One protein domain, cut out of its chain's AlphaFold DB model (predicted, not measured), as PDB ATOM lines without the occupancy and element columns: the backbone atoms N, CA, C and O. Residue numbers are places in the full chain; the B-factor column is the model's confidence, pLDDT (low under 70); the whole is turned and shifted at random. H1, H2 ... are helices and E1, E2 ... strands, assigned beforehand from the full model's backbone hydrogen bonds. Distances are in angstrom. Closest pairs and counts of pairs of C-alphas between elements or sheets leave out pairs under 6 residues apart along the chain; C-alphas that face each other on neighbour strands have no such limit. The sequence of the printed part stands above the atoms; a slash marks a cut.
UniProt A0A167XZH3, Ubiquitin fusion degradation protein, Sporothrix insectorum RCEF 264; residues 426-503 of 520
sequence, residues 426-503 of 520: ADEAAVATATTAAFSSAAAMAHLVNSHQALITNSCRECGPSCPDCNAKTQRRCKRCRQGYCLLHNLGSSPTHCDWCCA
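AT A GLANCE: This is residues 426 to 503 of the 520 residues of the protein "Ubiquitin fusion degradation protein" of Sporothrix insectorum RCEF 264 (UniProt A0A167XZH3). A small, loop-rich head is built round the short hairpin E1 and E2, with H3 running straight into E1 and H4 at the far end, and an arm of two separate helices, H1 and H2, makes the opposite end of a long, thin outline. The long link of residues 451 to 467 joins that arm to the head, and residues 432 to 447 stick out free. The printed part has 78 residues, with four named helices and two named strands in the order H1, H2, H3, E1, E2, H4; the two-stranded sheet is antiparallel. The class is mostly helix, though under half of the residues, 35 of 78, are in named elements. The whole is only just loose, close to extended, with a radius of gyration of the C-alphas of 17.2 A and spans of 51 by 24 by 19 A.

HOW THE PARTS SIT: E1, residues 475 to 477, and E2, residues 484 to 486, form an antiparallel hairpin at 144 degrees. N 476 and O 485 are 2.9 A apart and N 485 and O 476 2.8 A, both within hydrogen-bond range. H3, residues 468 to 474, joins E1 by a tight link; the closest C-alphas of H3 and E2, those of Thr 474 and Cys 486, are 5.4 A apart. H4, residues 499 to 502, is apart from H3 and E1. H1, residues 426 to 434, and H2, residues 442 to 450, are apart. Every O i to N i+4 pair is within hydrogen-bond range in H1, H2 and H3; H4 is too short for such a pair.

IN THESE COORDINATES: H1 starts at C-alpha 426 (223.465, 219.325, 152.401) and is 12.4 A long, H2 12.5 A, H3 9.9 A. E1 starts at C-alpha 475 (194.907, 215.344, 143.850); E1 and E2 are each 7.2 A long. H4, 5.0 A, ends at C-alpha 502 (180.796, 221.429, 138.991).

THE WHOLE: The C-alphas farthest apart, those of Ala 437 and Ala 503, are 50.6 A apart. The printed part has no cut. The links H2 to H3 and E2 to H4 are long. Mean pLDDT of the printed part is 71.8, and residues 426 to 454 are under 70.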
ATOM      1  N   ALA A 426     222.095 219.017 152.823       49.88
ATOM      2  CA  ALA A 426     223.465 219.325 152.401       49.88
ATOM      3  C   ALA A 426     223.679 219.114 150.888       49.88
ATOM      4  O   ALA A 426     224.412 219.877 150.255       49.88
ATOM      5  N   ASP A 427     222.985 218.135 150.303       51.41
ATOM      6  CA  ASP A 427     223.004 217.886 148.863       51.41
ATOM      7  C   ASP A 427     222.145 218.930 148.124       51.41
ATOM      8  O   ASP A 427     222.484 219.321 147.011       51.41
ATOM      9  N   GLU A 428     221.105 219.494 148.756       47.53
ATOM     10  CA  GLU A 428     220.352 220.645 148.216       47.53
ATOM     11  C   GLU A 428     221.228 221.897 148.051       47.53
ATOM     12  O   GLU A 428     221.177 222.558 147.011       47.53
ATOM     13  N   ALA A 429     222.079 222.204 149.036       45.88
ATOM     14  CA  ALA A 429     222.996 223.344 148.968       45.88
ATOM     15  C   ALA A 429     224.149 223.123 147.967       45.88
ATOM     16  O   ALA A 429     224.515 224.036 147.220       45.88
ATOM     17  N   ALA A 430     224.703 221.908 147.901       47.44
ATOM     18  CA  ALA A 430     225.762 221.567 146.948       47.44
ATOM     19  C   ALA A 430     225.270 221.632 145.489       47.44
ATOM     20  O   ALA A 430     225.985 222.113 144.608       47.44
ATOM     21  N   VAL A 431     224.024 221.229 145.232       49.00
ATOM     22  CA  VAL A 431     223.417 221.235 143.893       49.00
ATOM     23  C   VAL A 431     222.952 222.624 143.467       49.00
ATOM     24  O   VAL A 431     223.139 222.983 142.305       49.00
ATOM     25  N   ALA A 432     222.432 223.446 144.387       48.62
ATOM     26  CA  ALA A 432     222.138 224.857 144.110       48.62
ATOM     27  C   ALA A 432     223.393 225.645 143.685       48.62
ATOM     28  O   ALA A 432     223.294 226.632 142.958       48.62
ATOM     29  N   THR A 433     224.574 225.185 144.107       48.16
ATOM     30  CA  THR A 433     225.866 225.730 143.672       48.16
ATOM     31  C   THR A 433     226.317 225.106 142.340       48.16
ATOM     32  O   THR A 433     226.857 225.794 141.474       48.16
ATOM     33  N   ALA A 434     226.041 223.815 142.126       48.50
ATOM     34  CA  ALA A 434     226.449 223.069 140.937       48.50
ATOM     35  C   ALA A 434     225.573 223.295 139.685       48.50
ATOM     36  O   ALA A 434     226.013 222.979 138.584       48.50
ATOM     37  N   THR A 435     224.395 223.918 139.786       47.56
ATOM     38  CA  THR A 435     223.593 224.366 138.623       47.56
ATOM     39  C   THR A 435     224.275 225.440 137.763       47.56
ATOM     40  O   THR A 435     223.754 225.791 136.705       47.56
ATOM     41  N   THR A 436     225.461 225.922 138.152       49.41
ATOM     42  CA  THR A 436     226.329 226.762 137.308       49.41
ATOM     43  C   THR A 436     227.402 225.985 136.528       49.41
ATOM     44  O   THR A 436     228.056 226.573 135.669       49.41
ATOM     45  N   ALA A 437     227.553 224.671 136.739       47.94
ATOM     46  CA  ALA A 437     228.474 223.823 135.983       47.94
ATOM     47  C   ALA A 437     227.715 222.706 135.245       47.94
ATOM     48  O   ALA A 437     226.974 221.922 135.832       47.94
ATOM     49  N   ALA A 438     227.887 222.652 133.926       47.03
ATOM     50  CA  ALA A 438     227.172 221.756 133.023       47.03
ATOM     51  C   ALA A 438     227.355 220.264 133.379       47.03
ATOM     52  O   ALA A 438     228.457 219.720 133.300       47.03
ATOM     53  N   PHE A 439     226.260 219.574 133.707       48.59
ATOM     54  CA  PHE A 439     226.242 218.123 133.907       48.59
ATOM     55  C   PHE A 439     226.101 217.373 132.575       48.59
ATOM     56  O   PHE A 439     225.318 217.753 131.709       48.59
ATOM     57  N   SER A 440     226.847 216.274 132.420       53.25
ATOM     58  CA  SER A 440     227.031 215.565 131.140       53.25
ATOM     59  C   SER A 440     226.113 214.348 130.906       53.25
ATOM     60  O   SER A 440     226.368 213.579 129.984       53.25
ATOM     61  N   SER A 441     225.045 214.116 131.689       54.19
ATOM     62  CA  SER A 441     224.071 213.058 131.341       54.19
ATOM     63  C   SER A 441     222.659 213.253 131.914       54.19
ATOM     64  O   SER A 441     222.473 213.736 133.031       54.19
ATOM     65  N   ALA A 442     221.649 212.814 131.154       48.91
ATOM     66  CA  ALA A 442     220.236 212.857 131.542       48.91
ATOM     67  C   ALA A 442     219.887 211.914 132.714       48.91
ATOM     68  O   ALA A 442     218.984 212.212 133.493       48.91
ATOM     69  N   ALA A 443     220.629 210.814 132.879       46.97
ATOM     70  CA  ALA A 443     220.447 209.870 133.984       46.97
ATOM     71  C   ALA A 443     220.862 210.470 135.340       46.97
ATOM     72  O   ALA A 443     220.178 210.262 136.341       46.97
ATOM     73  N   ALA A 444     221.928 211.280 135.364       42.47
ATOM     74  CA  ALA A 444     222.354 212.003 136.563       42.47
ATOM     75  C   ALA A 444     221.335 213.080 136.980       42.47
ATOM     76  O   ALA A 444     221.035 213.217 138.164       42.47
ATOM     77  N   MET A 445     220.724 213.783 136.014       42.50
ATOM     78  CA  MET A 445     219.623 214.716 136.294       42.50
ATOM     79  C   MET A 445     218.374 214.007 136.829       42.50
ATOM     80  O   MET A 445     217.754 214.509 137.760       42.50
ATOM     81  N   ALA A 446     218.006 212.835 136.300       44.69
ATOM     82  CA  ALA A 446     216.846 212.080 136.781       44.69
ATOM     83  C   ALA A 446     217.018 211.594 138.233       44.69
ATOM     84  O   ALA A 446     216.078 211.683 139.025       44.69
ATOM     85  N   HIS A 447     218.225 211.149 138.605       43.50
ATOM     86  CA  HIS A 447     218.546 210.771 139.983       43.50
ATOM     87  C   HIS A 447     218.496 211.969 140.942       43.50
ATOM     88  O   HIS A 447     217.915 211.848 142.018       43.50
ATOM     89  N   LEU A 448     219.022 213.136 140.550       40.50
ATOM     90  CA  LEU A 448     218.936 214.358 141.358       40.50
ATOM     91  C   LEU A 448     217.501 214.885 141.500       40.50
ATOM     92  O   LEU A 448     217.077 215.225 142.596       40.50
ATOM     93  N   VAL A 449     216.719 214.921 140.418       42.72
ATOM     94  CA  VAL A 449     215.332 215.424 140.450       42.72
ATOM     95  C   VAL A 449     214.429 214.547 141.329       42.72
ATOM     96  O   VAL A 449     213.576 215.083 142.038       42.72
ATOM     97  N   ASN A 450     214.652 213.227 141.360       47.91
ATOM     98  CA  ASN A 450     213.992 212.324 142.317       47.91
ATOM     99  C   ASN A 450     214.488 212.510 143.761       47.91
ATOM    100  O   ASN A 450     213.755 212.205 144.697       47.91
ATOM    101  N   SER A 451     215.704 213.027 143.941       45.97
ATOM    102  CA  SER A 451     216.327 213.270 145.247       45.97
ATOM    103  C   SER A 451     215.963 214.627 145.859       45.97
ATOM    104  O   SER A 451     216.412 214.903 146.958       45.97
ATOM    105  N   HIS A 452     215.173 215.474 145.187       47.09
ATOM    106  CA  HIS A 452     214.794 216.818 145.668       47.09
ATOM    107  C   HIS A 452     213.281 217.026 145.817       47.09
ATOM    108  O   HIS A 452     212.831 218.099 146.218       47.09
ATOM    109  N   GLN A 453     212.456 216.028 145.489       56.50
ATOM    110  CA  GLN A 453     211.026 216.109 145.773       56.50
ATOM    111  C   GLN A 453     210.771 215.656 147.207       56.50
ATOM    112  O   GLN A 453     211.178 214.565 147.602       56.50
ATOM    113  N   ALA A 454     210.070 216.489 147.979       61.09
ATOM    114  CA  ALA A 454     209.562 216.095 149.283       61.09
ATOM    115  C   ALA A 454     208.774 214.781 149.135       61.09
ATOM    116  O   ALA A 454     207.724 214.738 148.489       61.09
ATOM    117  N   LEU A 455     209.306 213.702 149.719       76.62
ATOM    118  CA  LEU A 455     208.728 212.353 149.649       76.62
ATOM    119  C   LEU A 455     207.341 212.278 150.293       76.62
ATOM    120  O   LEU A 455     206.577 211.357 150.012       76.62
ATOM    121  N   ILE A 456     207.009 213.260 151.130       84.00
ATOM    122  CA  ILE A 456     205.707 213.452 151.749       84.00
ATOM    123  C   ILE A 456     205.305 214.919 151.583       84.00
ATOM    124  O   ILE A 456     206.067 215.821 151.919       84.00
ATOM    125  N   THR A 457     204.089 215.166 151.096       83.38
ATOM    126  CA  THR A 457     203.528 216.518 150.968       83.38
ATOM    127  C   THR A 457     202.121 216.605 151.543       83.38
ATOM    128  O   THR A 457     201.319 215.677 151.430       83.38
ATOM    129  N   ASN A 458     201.788 217.767 152.105       83.75
ATOM    130  CA  ASN A 458     200.460 218.084 152.634       83.75
ATOM    131  C   ASN A 458     199.589 218.754 151.559       83.75
ATOM    132  O   ASN A 458     199.283 219.941 151.632       83.75
ATOM    133  N   SER A 459     199.221 218.004 150.516       82.00
ATOM    134  CA  SER A 459     198.471 218.555 149.374       82.00
ATOM    135  C   SER A 459     196.983 218.792 149.666       82.00
ATOM    136  O   SER A 459     196.344 219.591 148.985       82.00
ATOM    137  N   CYS A 460     196.425 218.133 150.683       83.88
ATOM    138  CA  CYS A 460     195.068 218.356 151.170       83.88
ATOM    139  C   CYS A 460     195.062 218.342 152.699       83.88
ATOM    140  O   CYS A 460     195.632 217.443 153.316       83.88
ATOM    141  N   ARG A 461     194.395 219.333 153.302       83.50
ATOM    142  CA  ARG A 461     194.334 219.506 154.760       83.50
ATOM    143  C   ARG A 461     193.671 218.322 155.471       83.50
ATOM    144  O   ARG A 461     194.060 218.006 156.586       83.50
ATOM    145  N   GLU A 462     192.710 217.678 154.814       81.44
ATOM    146  CA  GLU A 462     191.962 216.541 155.362       81.44
ATOM    147  C   GLU A 462     192.647 215.195 155.074       81.44
ATOM    148  O   GLU A 462     192.625 214.310 155.919       81.44
ATOM    149  N   CYS A 463     193.343 215.046 153.934       80.81
ATOM    150  CA  CYS A 463     194.151 213.841 153.668       80.81
ATOM    151  C   CYS A 463     195.400 213.751 154.553       80.81
ATOM    152  O   CYS A 463     195.915 212.657 154.777       80.81
ATOM    153  N   GLY A 464     195.920 214.896 155.002       83.56
ATOM    154  CA  GLY A 464     197.182 214.960 155.728       83.56
ATOM    155  C   GLY A 464     198.403 214.590 154.865       83.56
ATOM    156  O   GLY A 464     198.341 214.650 153.627       83.56
ATOM    157  N   PRO A 465     199.525 214.214 155.506       85.06
ATOM    158  CA  PRO A 465     200.790 213.948 154.826       85.06
ATOM    159  C   PRO A 465     200.679 212.760 153.870       85.06
ATOM    160  O   PRO A 465     200.348 211.646 154.277       85.06
ATOM    161  N   SER A 466     200.951 212.985 152.587       86.38
ATOM    162  CA  SER A 466     200.720 211.999 151.528       86.38
ATOM    163  C   SER A 466     201.944 211.836 150.633       86.38
ATOM    164  O   SER A 466     202.595 212.824 150.293       86.38
ATOM    165  N   CYS A 467     202.251 210.602 150.226       88.50
ATOM    166  CA  CYS A 467     203.325 210.344 149.268       88.50
ATOM    167  C   CYS A 467     202.913 210.740 147.835       88.50
ATOM    168  O   CYS A 467     201.711 210.853 147.552       88.50
ATOM    169  N   PRO A 468     203.876 210.913 146.907       86.19
ATOM    170  CA  PRO A 468     203.609 211.246 145.511       86.19
ATOM    171  C   PRO A 468     202.577 210.337 144.843       86.19
ATOM    172  O   PRO A 468     201.683 210.841 144.170       86.19
ATOM    173  N   ASP A 469     202.617 209.026 145.093       88.00
ATOM    174  CA  ASP A 469     201.670 208.073 144.503       88.00
ATOM    175  C   ASP A 469     200.235 208.293 145.000       88.00
ATOM    176  O   ASP A 469     199.275 208.271 144.225       88.00
ATOM    177  N   CYS A 470     200.065 208.534 146.302       88.06
ATOM    178  CA  CYS A 470     198.761 208.825 146.896       88.06
ATOM    179  C   CYS A 470     198.234 210.191 146.442       88.06
ATOM    180  O   CYS A 470     197.048 210.322 146.127       88.06
ATOM    181  N   ASN A 471     199.109 211.188 146.316       88.00
ATOM    182  CA  ASN A 471     198.745 212.484 145.753       88.00
ATOM    183  C   ASN A 471     198.375 212.374 144.272       88.00
ATOM    184  O   ASN A 471     197.372 212.942 143.856       88.00
ATOM    185  N   ALA A 472     199.097 211.579 143.484       86.69
ATOM    186  CA  ALA A 472     198.772 211.329 142.084       86.69
ATOM    187  C   ALA A 472     197.420 210.623 141.915       86.69
ATOM    188  O   ALA A 472     196.758 210.795 140.893       86.69
ATOM    189  N   LYS A 473     196.953 209.867 142.913       88.00
ATOM    190  CA  LYS A 473     195.616 209.255 142.904       88.00
ATOM    191  C   LYS A 473     194.517 210.231 143.324       88.00
ATOM    192  O   LYS A 473     193.457 210.231 142.706       88.00
ATOM    193  N   THR A 474     194.774 211.069 144.325       87.31
ATOM    194  CA  THR A 474     193.732 211.857 145.007       87.31
ATOM    195  C   THR A 474     193.686 213.327 144.600       87.31
ATOM    196  O   THR A 474     192.613 213.922 144.625       87.31
ATOM    197  N   GLN A 475     194.807 213.927 144.200       89.50
ATOM    198  CA  GLN A 475     194.907 215.344 143.850       89.50
ATOM    199  C   GLN A 475     194.765 215.553 142.341       89.50
ATOM    200  O   GLN A 475     195.348 214.844 141.516       89.50
ATOM    201  N   ARG A 476     193.981 216.557 141.954       90.12
ATOM    202  CA  ARG A 476     193.732 216.955 140.562       90.12
ATOM    203  C   ARG A 476     193.828 218.470 140.428       90.12
ATOM    204  O   ARG A 476     193.720 219.197 141.408       90.12
ATOM    205  N   ARG A 477     194.003 218.969 139.200       90.75
ATOM    206  CA  ARG A 477     193.889 220.401 138.873       90.75
ATOM    207  C   ARG A 477     192.645 220.645 138.035       90.75
ATOM    208  O   ARG A 477     192.409 219.947 137.052       90.75
ATOM    209  N   CYS A 478     191.831 221.615 138.433       90.94
ATOM    210  CA  CYS A 478     190.565 221.901 137.764       90.94
ATOM    211  C   CYS A 478     190.834 222.534 136.398       90.94
ATOM    212  O   CYS A 478     191.529 223.546 136.321       90.94
ATOM    213  N   LYS A 479     190.258 221.998 135.317       90.69
ATOM    214  CA  LYS A 479     190.462 222.555 133.966       90.69
ATOM    215  C   LYS A 479     189.938 223.991 133.823       90.69
ATOM    216  O   LYS A 479     190.468 224.752 133.019       90.69
ATOM    217  N   ARG A 480     188.935 224.371 134.624       87.75
ATOM    218  CA  ARG A 480     188.281 225.688 134.574       87.75
ATOM    219  C   ARG A 480     189.003 226.754 135.402       87.75
ATOM    220  O   ARG A 480     189.391 227.778 134.854       87.75
ATOM    221  N   CYS A 481     189.197 226.527 136.703       89.75
ATOM    222  CA  CYS A 481     189.816 227.515 137.601       89.75
ATOM    223  C   CYS A 481     191.321 227.302 137.832       89.75
ATOM    224  O   CYS A 481     191.952 228.120 138.491       89.75
ATOM    225  N   ARG A 482     191.900 226.213 137.304       89.62
ATOM    226  CA  ARG A 482     193.315 225.813 137.450       89.62
ATOM    227  C   ARG A 482     193.783 225.535 138.884       89.62
ATOM    228  O   ARG A 482     194.955 225.219 139.074       89.62
ATOM    229  N   GLN A 483     192.882 225.579 139.865       87.44
ATOM    230  CA  GLN A 483     193.189 225.269 141.259       87.44
ATOM    231  C   GLN A 483     193.303 223.762 141.504       87.44
ATOM    232  O   GLN A 483     192.641 222.960 140.834       87.44
ATOM    233  N   GLY A 484     194.156 223.393 142.463       86.62
ATOM    234  CA  GLY A 484     194.265 222.028 142.971       86.62
ATOM    235  C   GLY A 484     193.044 221.644 143.807       86.62
ATOM    236  O   GLY A 484     192.496 222.483 144.517       86.62
ATOM    237  N   TYR A 485     192.597 220.395 143.712       88.31
ATOM    238  CA  TYR A 485     191.515 219.857 144.533       88.31
ATOM    239  C   TYR A 485     191.707 218.362 144.791       88.31
ATOM    240  O   TYR A 485     192.289 217.649 143.972       88.31
ATOM    241  N   CYS A 486     191.180 217.898 145.924       89.75
ATOM    242  CA  CYS A 486     191.196 216.495 146.315       89.75
ATOM    243  C   CYS A 486     189.884 215.807 145.924       89.75
ATOM    244  O   CYS A 486     188.818 216.323 146.241       89.75
ATOM    245  N   LEU A 487     189.965 214.634 145.300       87.50
ATOM    246  CA  LEU A 487     188.807 213.823 144.911       87.50
ATOM    247  C   LEU A 487     188.091 213.156 146.092       87.50
ATOM    248  O   LEU A 487     186.925 212.810 145.959       87.50
ATOM    249  N   LEU A 488     188.772 212.955 147.223       84.69
ATOM    250  CA  LEU A 488     188.180 212.291 148.390       84.69
ATOM    251  C   LEU A 488     187.303 213.243 149.210       84.69
ATOM    252  O   LEU A 488     186.221 212.868 149.639       84.69
ATOM    253  N   HIS A 489     187.766 214.480 149.401       83.25
ATOM    254  CA  HIS A 489     187.141 215.426 150.329       83.25
ATOM    255  C   HIS A 489     186.260 216.482 149.645       83.25
ATOM    256  O   HIS A 489     185.359 217.030 150.270       83.25
ATOM    257  N   ASN A 490     186.443 216.739 148.343       83.12
ATOM    258  CA  ASN A 490     185.490 217.544 147.574       83.12
ATOM    259  C   ASN A 490     184.434 216.635 146.937       83.12
ATOM    260  O   ASN A 490     184.566 216.236 145.777       83.12
ATOM    261  N   LEU A 491     183.391 216.318 147.707       77.06
ATOM    262  CA  LEU A 491     182.352 215.333 147.380       77.06
ATOM    263  C   LEU A 491     181.569 215.632 146.081       77.06
ATOM    264  O   LEU A 491     181.038 214.703 145.479       77.06
ATOM    265  N   GLY A 492     181.527 216.886 145.609       79.12
ATOM    266  CA  GLY A 492     180.927 217.259 144.315       79.12
ATOM    267  C   GLY A 492     181.918 217.400 143.151       79.12
ATOM    268  O   GLY A 492     181.559 217.889 142.078       79.12
ATOM    269  N   SER A 493     183.185 217.021 143.339       84.31
ATOM    270  CA  SER A 493     184.212 217.126 142.298       84.31
ATOM    271  C   SER A 493     184.208 215.940 141.327       84.31
ATOM    272  O   SER A 493     183.873 214.811 141.667       84.31
ATOM    273  N   SER A 494     184.605 216.196 140.080       86.38
ATOM    274  CA  SER A 494     184.833 215.171 139.051       86.38
ATOM    275  C   SER A 494     186.335 215.031 138.785       86.38
ATOM    276  O   SER A 494     187.085 215.915 139.176       86.38
ATOM    277  N   PRO A 495     186.820 214.027 138.029       87.44
ATOM    278  CA  PRO A 495     188.244 213.914 137.677       87.44
ATOM    279  C   PRO A 495     188.834 215.116 136.916       87.44
ATOM    280  O   PRO A 495     190.051 215.216 136.757       87.44
ATOM    281  N   THR A 496     187.987 216.015 136.398       87.62
ATOM    282  CA  THR A 496     188.398 217.149 135.555       87.62
ATOM    283  C   THR A 496     188.048 218.524 136.131       87.62
ATOM    284  O   THR A 496     188.668 219.517 135.733       87.62
ATOM    285  N   HIS A 497     187.112 218.609 137.078       90.00
ATOM    286  CA  HIS A 497     186.589 219.862 137.620       90.00
ATOM    287  C   HIS A 497     186.393 219.762 139.136       90.00
ATOM    288  O   HIS A 497     185.898 218.753 139.630       90.00
ATOM    289  N   CYS A 498     186.765 220.817 139.866       89.25
ATOM    290  CA  CYS A 498     186.507 220.907 141.303       89.25
ATOM    291  C   CYS A 498     185.014 221.112 141.593       89.25
ATOM    292  O   CYS A 498     184.280 221.585 140.726       89.25
ATOM    293  N   ASP A 499     184.607 220.836 142.830       88.19
ATOM    294  CA  ASP A 499     183.221 220.946 143.303       88.19
ATOM    295  C   ASP A 499     182.591 222.308 142.963       88.19
ATOM    296  O   ASP A 499     181.583 222.390 142.270       88.19
ATOM    297  N   TRP A 500     183.302 223.401 143.259       85.38
ATOM    298  CA  TRP A 500     182.867 224.760 142.912       85.38
ATOM    299  C   TRP A 500     182.587 224.969 141.413       85.38
ATOM    300  O   TRP A 500     181.691 225.715 141.030       85.38
ATOM    301  N   CYS A 501     183.377 224.343 140.534       86.06
ATOM    302  CA  CYS A 501     183.195 224.456 139.085       86.06
ATOM    303  C   CYS A 501     182.147 223.479 138.531       86.06
ATOM    304  O   CYS A 501     181.669 223.713 137.418       86.06
ATOM    305  N   CYS A 502     181.839 222.412 139.274       81.81
ATOM    306  CA  CYS A 502     180.796 221.429 138.991       81.81
ATOM    307  C   CYS A 502     179.413 221.888 139.481       81.81
ATOM    308  O   CYS A 502     178.410 221.527 138.866       81.81
ATOM    309  N   ALA A 503     179.351 222.703 140.537       78.00
ATOM    310  CA  ALA A 503     178.110 223.192 141.119       78.00
ATOM    311  C   ALA A 503     177.270 224.003 140.097       78.00
ATOM    312  O   ALA A 503     177.762 224.987 139.530       78.00
TER     313      ALA A 503